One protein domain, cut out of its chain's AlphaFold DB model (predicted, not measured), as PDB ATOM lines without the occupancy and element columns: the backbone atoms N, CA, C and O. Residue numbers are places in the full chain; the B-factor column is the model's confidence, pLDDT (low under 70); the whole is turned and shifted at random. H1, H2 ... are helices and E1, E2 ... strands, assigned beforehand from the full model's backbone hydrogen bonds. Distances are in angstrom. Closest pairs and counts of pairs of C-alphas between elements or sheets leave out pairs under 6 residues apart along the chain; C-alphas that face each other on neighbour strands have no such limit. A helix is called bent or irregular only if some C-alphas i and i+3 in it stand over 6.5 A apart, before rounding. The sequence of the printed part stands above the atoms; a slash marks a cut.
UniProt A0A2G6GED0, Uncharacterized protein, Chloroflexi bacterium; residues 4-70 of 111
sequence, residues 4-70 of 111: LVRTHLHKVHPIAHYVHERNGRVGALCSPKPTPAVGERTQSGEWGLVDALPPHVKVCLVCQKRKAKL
ATOM      1  N   LEU A   4     -11.105  47.347 -28.895       93.00
ATOM      2  CA  LEU A   4     -10.073  46.462 -28.398       93.00
ATOM      3  C   LEU A   4     -10.596  45.025 -28.438       93.00
ATOM      4  O   LEU A   4     -11.565  44.682 -27.748       93.00
ATOM      5  N   VAL A   5      -9.962  44.189 -29.248       93.06
ATOM      6  CA  VAL A   5     -10.301  42.774 -29.416       93.06
ATOM      7  C   VAL A   5      -9.133  41.900 -29.003       93.06
ATOM      8  O   VAL A   5      -7.972  42.243 -29.210       93.06
ATOM      9  N   ARG A   6      -9.445  40.744 -28.421       93.19
ATOM     10  CA  ARG A   6      -8.449  39.715 -28.132       93.19
ATOM     11  C   ARG A   6      -8.383  38.742 -29.295       93.19
ATOM     12  O   ARG A   6      -9.417  38.223 -29.713       93.19
ATOM     13  N   THR A   7      -7.184  38.441 -29.765       91.31
ATOM     14  CA  THR A   7      -6.927  37.430 -30.791       91.31
ATOM     15  C   THR A   7      -6.073  36.306 -30.225       91.31
ATOM     16  O   THR A   7      -5.035  36.558 -29.617       91.31
ATOM     17  N   HIS A   8      -6.490  35.060 -30.434       88.81
ATOM     18  CA  HIS A   8      -5.753  33.867 -30.022       88.81
ATOM     19  C   HIS A   8      -5.676  32.890 -31.192       88.81
ATOM     20  O   HIS A   8      -6.711  32.561 -31.768       88.81
ATOM     21  N   LEU A   9      -4.469  32.432 -31.550       86.94
ATOM     22  CA  LEU A   9      -4.241  31.533 -32.695       86.94
ATOM     23  C   LEU A   9      -4.984  32.002 -33.963       86.94
ATOM     24  O   LEU A   9      -5.720  31.239 -34.583       86.94
ATOM     25  N   HIS A  10      -4.854  33.291 -34.298       82.12
ATOM     26  CA  HIS A  10      -5.532  33.951 -35.428       82.12
ATOM     27  C   HIS A  10      -7.072  34.012 -35.360       82.12
ATOM     28  O   HIS A  10      -7.707  34.479 -36.304       82.12
ATOM     29  N   LYS A  11      -7.700  33.600 -34.252       87.44
ATOM     30  CA  LYS A  11      -9.149  33.719 -34.034       87.44
ATOM     31  C   LYS A  11      -9.466  34.917 -33.150       87.44
ATOM     32  O   LYS A  11      -8.900  35.067 -32.067       87.44
ATOM     33  N   VAL A  12     -10.404  35.748 -33.600       89.25
ATOM     34  CA  VAL A  12     -10.923  36.877 -32.821       89.25
ATOM     35  C   VAL A  12     -11.878  36.347 -31.754       89.25
ATOM     36  O   VAL A  12     -12.775  35.552 -32.031       89.25
ATOM     37  N   HIS A  13     -11.681  36.774 -30.512       90.25
ATOM     38  CA  HIS A  13     -12.582  36.454 -29.418       90.25
ATOM     39  C   HIS A  13     -13.948  37.129 -29.644       90.25
ATOM     40  O   HIS A  13     -13.991  38.295 -30.035       90.25
ATOM     41  N   PRO A  14     -15.080  36.477 -29.325       92.06
ATOM     42  CA  PRO A  14     -16.421  37.014 -29.594       92.06
ATOM     43  C   PRO A  14     -16.813  38.224 -28.728       92.06
ATOM     44  O   PRO A  14     -17.958  38.668 -28.783       92.06
ATOM     45  N   ILE A  15     -15.899  38.752 -27.909       92.12
ATOM     46  CA  ILE A  15     -16.140  39.911 -27.045       92.12
ATOM     47  C   ILE A  15     -15.080  40.971 -27.323       92.12
ATOM     48  O   ILE A  15     -13.889  40.703 -27.169       92.12
ATOM     49  N   ALA A  16     -15.540  42.169 -27.674       94.00
ATOM     50  CA  ALA A  16     -14.743  43.373 -27.849       94.00
ATOM     51  C   ALA A  16     -15.004  44.394 -26.738       94.00
ATOM     52  O   ALA A  16     -16.049  44.389 -26.082       94.00
ATOM     53  N   HIS A  17     -14.076  45.324 -26.560       94.62
ATOM     54  CA  HIS A  17     -14.168  46.398 -25.581       94.62
ATOM     55  C   HIS A  17     -14.076  47.750 -26.287       94.62
ATOM     56  O   HIS A  17     -13.330  47.901 -27.248       94.62
ATOM     57  N   TYR A  18     -14.827  48.744 -25.808       92.56
ATOM     58  CA  TYR A  18     -14.558  50.124 -26.213       92.56
ATOM     59  C   TYR A  18     -13.219  50.560 -25.638       92.56
ATOM     60  O   TYR A  18     -12.876  50.164 -24.520       92.56
ATOM     61  N   VAL A  19     -12.497  51.390 -26.379       92.19
ATOM     62  CA  VAL A  19     -11.219  51.929 -25.923       92.19
ATOM     63  C   VAL A  19     -11.420  53.228 -25.146       92.19
ATOM     64  O   VAL A  19     -12.342  54.000 -25.415       92.19
ATOM     65  N   HIS A  20     -10.552  53.469 -24.172       88.50
ATOM     66  CA  HIS A  20     -10.273  54.807 -23.670       88.50
ATOM     67  C   HIS A  20      -8.769  55.035 -23.614       88.50
ATOM     68  O   HIS A  20      -7.995  54.076 -23.622       88.50
ATOM     69  N   GLU A  21      -8.370  56.294 -23.499       87.31
ATOM     70  CA  GLU A  21      -6.998  56.667 -23.189       87.31
ATOM     71  C   GLU A  21      -6.939  57.255 -21.779       87.31
ATOM     72  O   GLU A  21      -7.727  58.134 -21.419       87.31
ATOM     73  N   ARG A  22      -6.008  56.761 -20.961       81.56
ATOM     74  CA  ARG A  22      -5.710  57.329 -19.644       81.56
ATOM     75  C   ARG A  22      -4.199  57.358 -19.448       81.56
ATOM     76  O   ARG A  22      -3.560  56.310 -19.486       81.56
ATOM     77  N   ASN A  23      -3.637  58.546 -19.219       82.12
ATOM     78  CA  ASN A  23      -2.194  58.772 -19.050       82.12
ATOM     79  C   ASN A  23      -1.344  58.214 -20.217       82.12
ATOM     80  O   ASN A  23      -0.362  57.513 -19.974       82.12
ATOM     81  N   GLY A  24      -1.750  58.449 -21.472       84.12
ATOM     82  CA  GLY A  24      -1.022  57.966 -22.657       84.12
ATOM     83  C   GLY A  24      -1.145  56.461 -22.928       84.12
ATOM     84  O   GLY A  24      -0.464  55.934 -23.802       84.12
ATOM     85  N   ARG A  25      -1.979  55.737 -22.165       85.62
ATOM     86  CA  ARG A  25      -2.237  54.305 -22.363       85.62
ATOM     87  C   ARG A  25      -3.646  54.076 -22.887       85.62
ATOM     88  O   ARG A  25      -4.618  54.469 -22.237       85.62
ATOM     89  N   VAL A  26      -3.738  53.381 -24.018       89.38
ATOM     90  CA  VAL A  26      -4.999  52.961 -24.635       89.38
ATOM     91  C   VAL A  26      -5.367  51.563 -24.147       89.38
ATOM     92  O   VAL A  26      -4.571  50.628 -24.247       89.38
ATOM     93  N   GLY A  27      -6.580  51.406 -23.625       90.56
ATOM     94  CA  GLY A  27      -7.064  50.118 -23.137       90.56
ATOM     95  C   GLY A  27      -8.572  50.076 -22.944       90.56
ATOM     96  O   GLY A  27      -9.296  50.971 -23.379       90.56
ATOM     97  N   ALA A  28      -9.057  49.013 -22.311       91.12
ATOM     98  CA  ALA A  28     -10.489  48.756 -22.205       91.12
ATOM     99  C   ALA A  28     -11.224  49.730 -21.260       91.12
ATOM    100  O   ALA A  28     -10.942  49.808 -20.063       91.12
ATOM    101  N   LEU A  29     -12.286  50.364 -21.767       90.06
ATOM    102  CA  LEU A  29     -13.144  51.309 -21.039       90.06
ATOM    103  C   LEU A  29     -13.793  50.712 -19.777       90.06
ATOM    104  O   LEU A  29     -14.124  51.431 -18.827       90.06
ATOM    105  N   CYS A  30     -14.025  49.397 -19.758       88.88
ATOM    106  CA  CYS A  30     -14.625  48.705 -18.617       88.88
ATOM    107  C   CYS A  30     -13.739  48.690 -17.369       88.88
ATOM    108  O   CYS A  30     -14.268  48.488 -16.277       88.88
ATOM    109  N   SER A  31     -12.435  48.928 -17.507       85.25
ATOM    110  CA  SER A  31     -11.494  48.937 -16.395       85.25
ATOM    111  C   SER A  31     -11.147  50.379 -15.987       85.25
ATOM    112  O   SER A  31     -11.154  51.284 -16.821       85.25
ATOM    113  N   PRO A  32     -10.947  50.675 -14.688       77.69
ATOM    114  CA  PRO A  32     -10.502  51.997 -14.237       77.69
ATOM    115  C   PRO A  32      -9.039  52.285 -14.611       77.69
ATOM    116  O   PRO A  32      -8.665  53.443 -14.792       77.69
ATOM    117  N   LYS A  33      -8.219  51.237 -14.728       82.12
ATOM    118  CA  LYS A  33      -6.892  51.279 -15.352       82.12
ATOM    119  C   LYS A  33      -7.065  50.728 -16.772       82.12
ATOM    120  O   LYS A  33      -7.849  49.802 -16.904       82.12
ATOM    121  N   PRO A  34      -6.401  51.244 -17.813       76.31
ATOM    122  CA  PRO A  34      -6.586  50.782 -19.193       76.31
ATOM    123  C   PRO A  34      -6.028  49.359 -19.376       76.31
ATOM    124  O   PRO A  34      -4.948  49.171 -19.920       76.31
ATOM    125  N   THR A  35      -6.743  48.364 -18.852       81.31
ATOM    126  CA  THR A  35      -6.413  46.939 -18.867       81.31
ATOM    127  C   THR A  35      -7.638  46.147 -19.332       81.31
ATOM    128  O   THR A  35      -8.740  46.351 -18.809       81.31
ATOM    129  N   PRO A  36      -7.488  45.232 -20.295       86.06
ATOM    130  CA  PRO A  36      -6.287  45.022 -21.105       86.06
ATOM    131  C   PRO A  36      -5.923  46.260 -21.946       86.06
ATOM    132  O   PRO A  36      -6.805  47.053 -22.297       86.06
ATOM    133  N   ALA A  37      -4.631  46.438 -22.215       88.69
ATOM    134  CA  ALA A  37      -4.090  47.496 -23.068       88.69
ATOM    135  C   ALA A  37      -3.806  46.989 -24.490       88.69
ATOM    136  O   ALA A  37      -3.664  45.789 -24.726       88.69
ATOM    137  N   VAL A  38      -3.690  47.911 -25.445       90.69
ATOM    138  CA  VAL A  38      -3.224  47.584 -26.803       90.69
ATOM    139  C   VAL A  38      -1.815  46.983 -26.737       90.69
ATOM    140  O   VAL A  38      -0.942  47.530 -26.064       90.69
ATOM    141  N   GLY A  39      -1.596  45.858 -27.420       89.00
ATOM    142  CA  GLY A  39      -0.323  45.128 -27.438       89.00
ATOM    143  C   GLY A  39      -0.081  44.231 -26.219       89.00
ATOM    144  O   GLY A  39       0.948  43.562 -26.143       89.00
ATOM    145  N   GLU A  40      -1.008  44.179 -25.255       89.44
ATOM    146  CA  GLU A  40      -0.881  43.282 -24.107       89.44
ATOM    147  C   GLU A  40      -1.029  41.818 -24.557       89.44
ATOM    148  O   GLU A  40      -2.020  41.439 -25.191       89.44
ATOM    149  N   ARG A  41      -0.045  40.977 -24.215       90.00
ATOM    150  CA  ARG A  41      -0.064  39.532 -24.473       90.00
ATOM    151  C   ARG A  41      -0.327  38.765 -23.189       90.00
ATOM    152  O   ARG A  41       0.354  38.936 -22.185       90.00
ATOM    153  N   THR A  42      -1.303  37.872 -23.254       86.38
ATOM    154  CA  THR A  42      -1.673  36.954 -22.173       86.38
ATOM    155  C   THR A  42      -1.625  35.518 -22.686       86.38
ATOM    156  O   THR A  42      -1.603  35.291 -23.895       86.38
ATOM    157  N   GLN A  43      -1.708  34.532 -21.788       85.12
ATOM    158  CA  GLN A  43      -1.896  33.125 -22.186       85.12
ATOM    159  C   GLN A  43      -3.136  32.931 -23.076       85.12
ATOM    160  O   GLN A  43      -3.188  32.030 -23.901       85.12
ATOM    161  N   SER A  44      -4.128  33.813 -22.938       83.88
ATOM    162  CA  SER A  44      -5.362  33.813 -23.721       83.88
ATOM    163  C   SER A  44      -5.301  34.609 -25.034       83.88
ATOM    164  O   SER A  44      -6.341  34.787 -25.668       83.88
ATOM    165  N   GLY A  45      -4.126  35.095 -25.444       90.12
ATOM    166  CA  GLY A  45      -3.913  35.807 -26.708       90.12
ATOM    167  C   GLY A  45      -3.423  37.248 -26.558       90.12
ATOM    168  O   GLY A  45      -3.130  37.718 -25.455       90.12
ATOM    169  N   GLU A  46      -3.342  37.934 -27.695       92.75
ATOM    170  CA  GLU A  46      -2.893  39.323 -27.838       92.75
ATOM    171  C   GLU A  46      -4.082  40.269 -28.016       92.75
ATOM    172  O   GLU A  46      -5.067  39.920 -28.671       92.75
ATOM    173  N   TRP A  47      -3.996  41.456 -27.423       92.81
ATOM    174  CA  TRP A  47      -5.000  42.506 -27.551       92.81
ATOM    175  C   TRP A  47      -4.612  43.516 -28.631       92.81
ATOM    176  O   TRP A  47      -3.550  44.132 -28.563       92.81
ATOM    177  N   GLY A  48      -5.494  43.716 -29.608       91.56
ATOM    178  CA  GLY A  48      -5.291  44.628 -30.734       91.56
ATOM    179  C   GLY A  48      -6.472  45.571 -30.946       91.56
ATOM    180  O   GLY A  48      -7.573  45.331 -30.443       91.56
ATOM    181  N   LEU A  49      -6.227  46.647 -31.692       93.00
ATOM    182  CA  LEU A  49      -7.263  47.577 -32.136       93.00
ATOM    183  C   LEU A  49      -7.857  47.116 -33.468       93.00
ATOM    184  O   LEU A  49      -7.135  46.651 -34.346       93.00
ATOM    185  N   VAL A  50      -9.170  47.270 -33.609       90.88
ATOM    186  CA  VAL A  50      -9.885  47.113 -34.878       90.88
ATOM    187  C   VAL A  50     -10.858  48.268 -35.078       90.88
ATOM    188  O   VAL A  50     -11.561  48.667 -34.147       90.88
ATOM    189  N   ASP A  51     -10.931  48.764 -36.310       86.62
ATOM    190  CA  ASP A  51     -11.798  49.892 -36.673       86.62
ATOM    191  C   ASP A  51     -13.259  49.458 -36.873       86.62
ATOM    192  O   ASP A  51     -14.193  50.238 -36.680       86.62
ATOM    193  N   ALA A  52     -13.467  48.186 -37.226       86.00
ATOM    194  CA  ALA A  52     -14.774  47.586 -37.442       86.00
ATOM    195  C   ALA A  52     -14.878  46.231 -36.738       86.00
ATOM    196  O   ALA A  52     -13.980  45.391 -36.822       86.00
ATOM    197  N   LEU A  53     -16.001  46.005 -36.053       86.81
ATOM    198  CA  LEU A  53     -16.272  44.721 -35.419       86.81
ATOM    199  C   LEU A  53     -16.740  43.689 -36.448       86.81
ATOM    200  O   LEU A  53     -17.680  43.963 -37.197       86.81
ATOM    201  N   PRO A  54     -16.173  42.471 -36.437       85.62
ATOM    202  CA  PRO A  54     -16.766  41.353 -37.152       85.62
ATOM    203  C   PRO A  54     -18.195  41.076 -36.644       85.62
ATOM    204  O   PRO A  54     -18.463  41.238 -35.452       85.62
ATOM    205  N   PRO A  55     -19.111  40.573 -37.489       87.50
ATOM    206  CA  PRO A  55     -20.535  40.433 -37.149       87.50
ATOM    207  C   PRO A  55     -20.821  39.479 -35.976       87.50
ATOM    208  O   PRO A  55     -21.849  39.590 -35.316       87.50
ATOM    209  N   HIS A  56     -19.910  38.545 -35.691       89.19
ATOM    210  CA  HIS A  56     -20.026  37.591 -34.585       89.19
ATOM    211  C   HIS A  56     -19.482  38.130 -33.248       89.19
ATOM    212  O   HIS A  56     -19.597  37.456 -32.222       89.19
ATOM    213  N   VAL A  57     -18.883  39.325 -33.239       90.94
ATOM    214  CA  VAL A  57     -18.238  39.914 -32.063       90.94
ATOM    215  C   VAL A  57     -19.181  40.908 -31.393       90.94
ATOM    216  O   VAL A  57     -19.649  41.870 -31.997       90.94
ATOM    217  N   LYS A  58     -19.450  40.693 -30.105       93.31
ATOM    218  CA  LYS A  58     -20.298  41.559 -29.279       93.31
ATOM    219  C   LYS A  58     -19.446  42.491 -28.428       93.31
ATOM    220  O   LYS A  58     -18.357  42.135 -27.992       93.31
ATOM    221  N   VAL A  59     -19.960  43.678 -28.118       93.44
ATOM    222  CA  VAL A  59     -19.282  44.586 -27.182       93.44
ATOM    223  C   VAL A  59     -19.578  44.175 -25.739       93.44
ATOM    224  O   VAL A  59     -20.718  43.878 -25.388       93.44
ATOM    225  N   CYS A  60     -18.559  44.207 -24.884       93.62
ATOM    226  CA  CYS A  60     -18.667  44.007 -23.444       93.62
ATOM    227  C   CYS A  60     -19.783  44.880 -22.836       93.62
ATOM    228  O   CYS A  60     -19.769  46.107 -22.970       93.62
ATOM    229  N   LEU A  61     -20.702  44.262 -22.086       93.00
ATOM    230  CA  LEU A  61     -21.833  44.947 -21.442       93.00
ATOM    231  C   LEU A  61     -21.396  46.094 -20.517       93.00
ATOM    232  O   LEU A  61     -22.053  47.131 -20.446       93.00
ATOM    233  N   VAL A  62     -20.271  45.939 -19.812       92.38
ATOM    234  CA  VAL A  62     -19.730  46.994 -18.941       92.38
ATOM    235  C   VAL A  62     -19.230  48.176 -19.772       92.38
ATOM    236  O   VAL A  62     -19.508  49.324 -19.422       92.38
ATOM    237  N   CYS A  63     -18.550  47.912 -20.894       91.75
ATOM    238  CA  CYS A  63     -18.142  48.957 -21.835       91.75
ATOM    239  C   CYS A  63     -19.364  49.683 -22.409       91.75
ATOM    240  O   CYS A  63     -19.360  50.909 -22.451       91.75
ATOM    241  N   GLN A  64     -20.422  48.959 -22.790       91.38
ATOM    242  CA  GLN A  64     -21.668  49.557 -23.285       91.38
ATOM    243  C   GLN A  64     -22.306  50.490 -22.250       91.38
ATOM    244  O   GLN A  64     -22.567  51.651 -22.555       91.38
ATOM    245  N   LYS A  65     -22.483  50.023 -21.007       89.75
ATOM    246  CA  LYS A  65     -23.051  50.834 -19.917       89.75
ATOM    247  C   LYS A  65     -22.208  52.075 -19.622       89.75
ATOM    248  O   LYS A  65     -22.754  53.159 -19.434       89.75
ATOM    249  N   ARG A  66     -20.878  51.934 -19.578       88.31
ATOM    250  CA  ARG A  66     -19.970  53.064 -19.336       88.31
ATOM    251  C   ARG A  66     -19.982  54.067 -20.479       88.31
ATOM    252  O   ARG A  66     -20.061  55.256 -20.204       88.31
ATOM    253  N   LYS A  67     -19.954  53.607 -21.731       88.69
ATOM    254  CA  LYS A  67     -20.044  54.486 -22.899       88.69
ATOM    255  C   LYS A  67     -21.354  55.269 -22.893       88.69
ATOM    256  O   LYS A  67     -21.307  56.489 -22.962       88.69
ATOM    257  N   ALA A  68     -22.485  54.595 -22.676       86.62
ATOM    258  CA  ALA A  68     -23.785  55.256 -22.572       86.62
ATOM    259  C   ALA A  68     -23.797  56.336 -21.474       86.62
ATOM    260  O   ALA A  68     -24.287  57.440 -21.692       86.62
ATOM    261  N   LYS A  69     -23.189  56.053 -20.313       86.94
ATOM    262  CA  LYS A  69     -23.052  57.026 -19.218       86.94
ATOM    263  C   LYS A  69     -22.121  58.198 -19.556       86.94
ATOM    264  O   LYS A  69     -22.304  59.280 -19.016       86.94
ATOM    265  N   LEU A  70     -21.104  58.000 -20.391       83.81
ATOM    266  CA  LEU A  70     -20.216  59.083 -20.829       83.81
ATOM    267  C   LEU A  70     -20.879  59.964 -21.898       83.81
ATOM    268  O   LEU A  70     -20.708  61.183 -21.873       83.81
TER     269      LEU A  70
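What this domain is: This is residues 4 to 70 of the 111 residues of an uncharacterized protein of Chloroflexi bacterium (UniProt A0A2G6GED0). A strongly twisted four-stranded sheet curls like part of a barrel without closing, built round the long, bent strand E2, and one helix, H1, packs on E2 from one face. A long unnamed link, residues 29 to 44, joins the two edge strands, E3 and E4. The 67 printed residues include four named strands and then one named helix, in the order E1 E2 E3 E4 H1; the sheet runs E3 E2 E1 E4, antiparallel throughout, and the class is mixed. The whole is compact, with a radius of gyration of the C-alphas of 11.4 A, and spans 33 by 26 by 19 A.

How they stand to each other: E1, residues 4 to 8, and E2, residues 11 to 22, form a hairpin, with N 13 and O 6 2.8 A apart, within hydrogen-bond range. E2 bends by 84 degrees at residue 14, and its pairing is staggered: residues 11 to 17 pair with E1, residues 19 to 22 with E3, residues 25 to 28. E2 and E3 are also a hairpin, with N 20 and O 27 at 2.9 A. E1 to E3 make a meander, each strand the antiparallel neighbour of the one before. With E4, residues 45 to 50, antiparallel to E1 with N 7 and O 46 at 2.8 A, they make a Greek key, a meander whose first strand neighbours the fourth. E3 and E4 are apart. Residues 58 to 59 pair, parallel, with residues 15 to 16 of E2. H1, residues 61 to 70, is on the sheet over E2 at a height of 9.6 A, only just along the strands at 29 degrees to E2 on the local plane; the closest C-alphas of the two are those of Tyr 18 and Cys 63, 5.8 A apart. In H1 every O i to N i+4 pair is within hydrogen-bond range.

Where its parts are: E1 begins at C-alpha 4 (-10.073, 46.462, -28.398) and is 13.4 A long. E2 measures 27.9 A, E3 9.9 A, E4 15.2 A and H1 14.2 A, ending at C-alpha 70 (-20.216, 59.083, -20.829).

The domain as a whole: The C-alphas farthest apart, those of Leu 9 and Lys 69, are 34.4 A apart. The printed part has no cut; the link E3 to E4 is long, and no printed residue is under 70 in pLDDT.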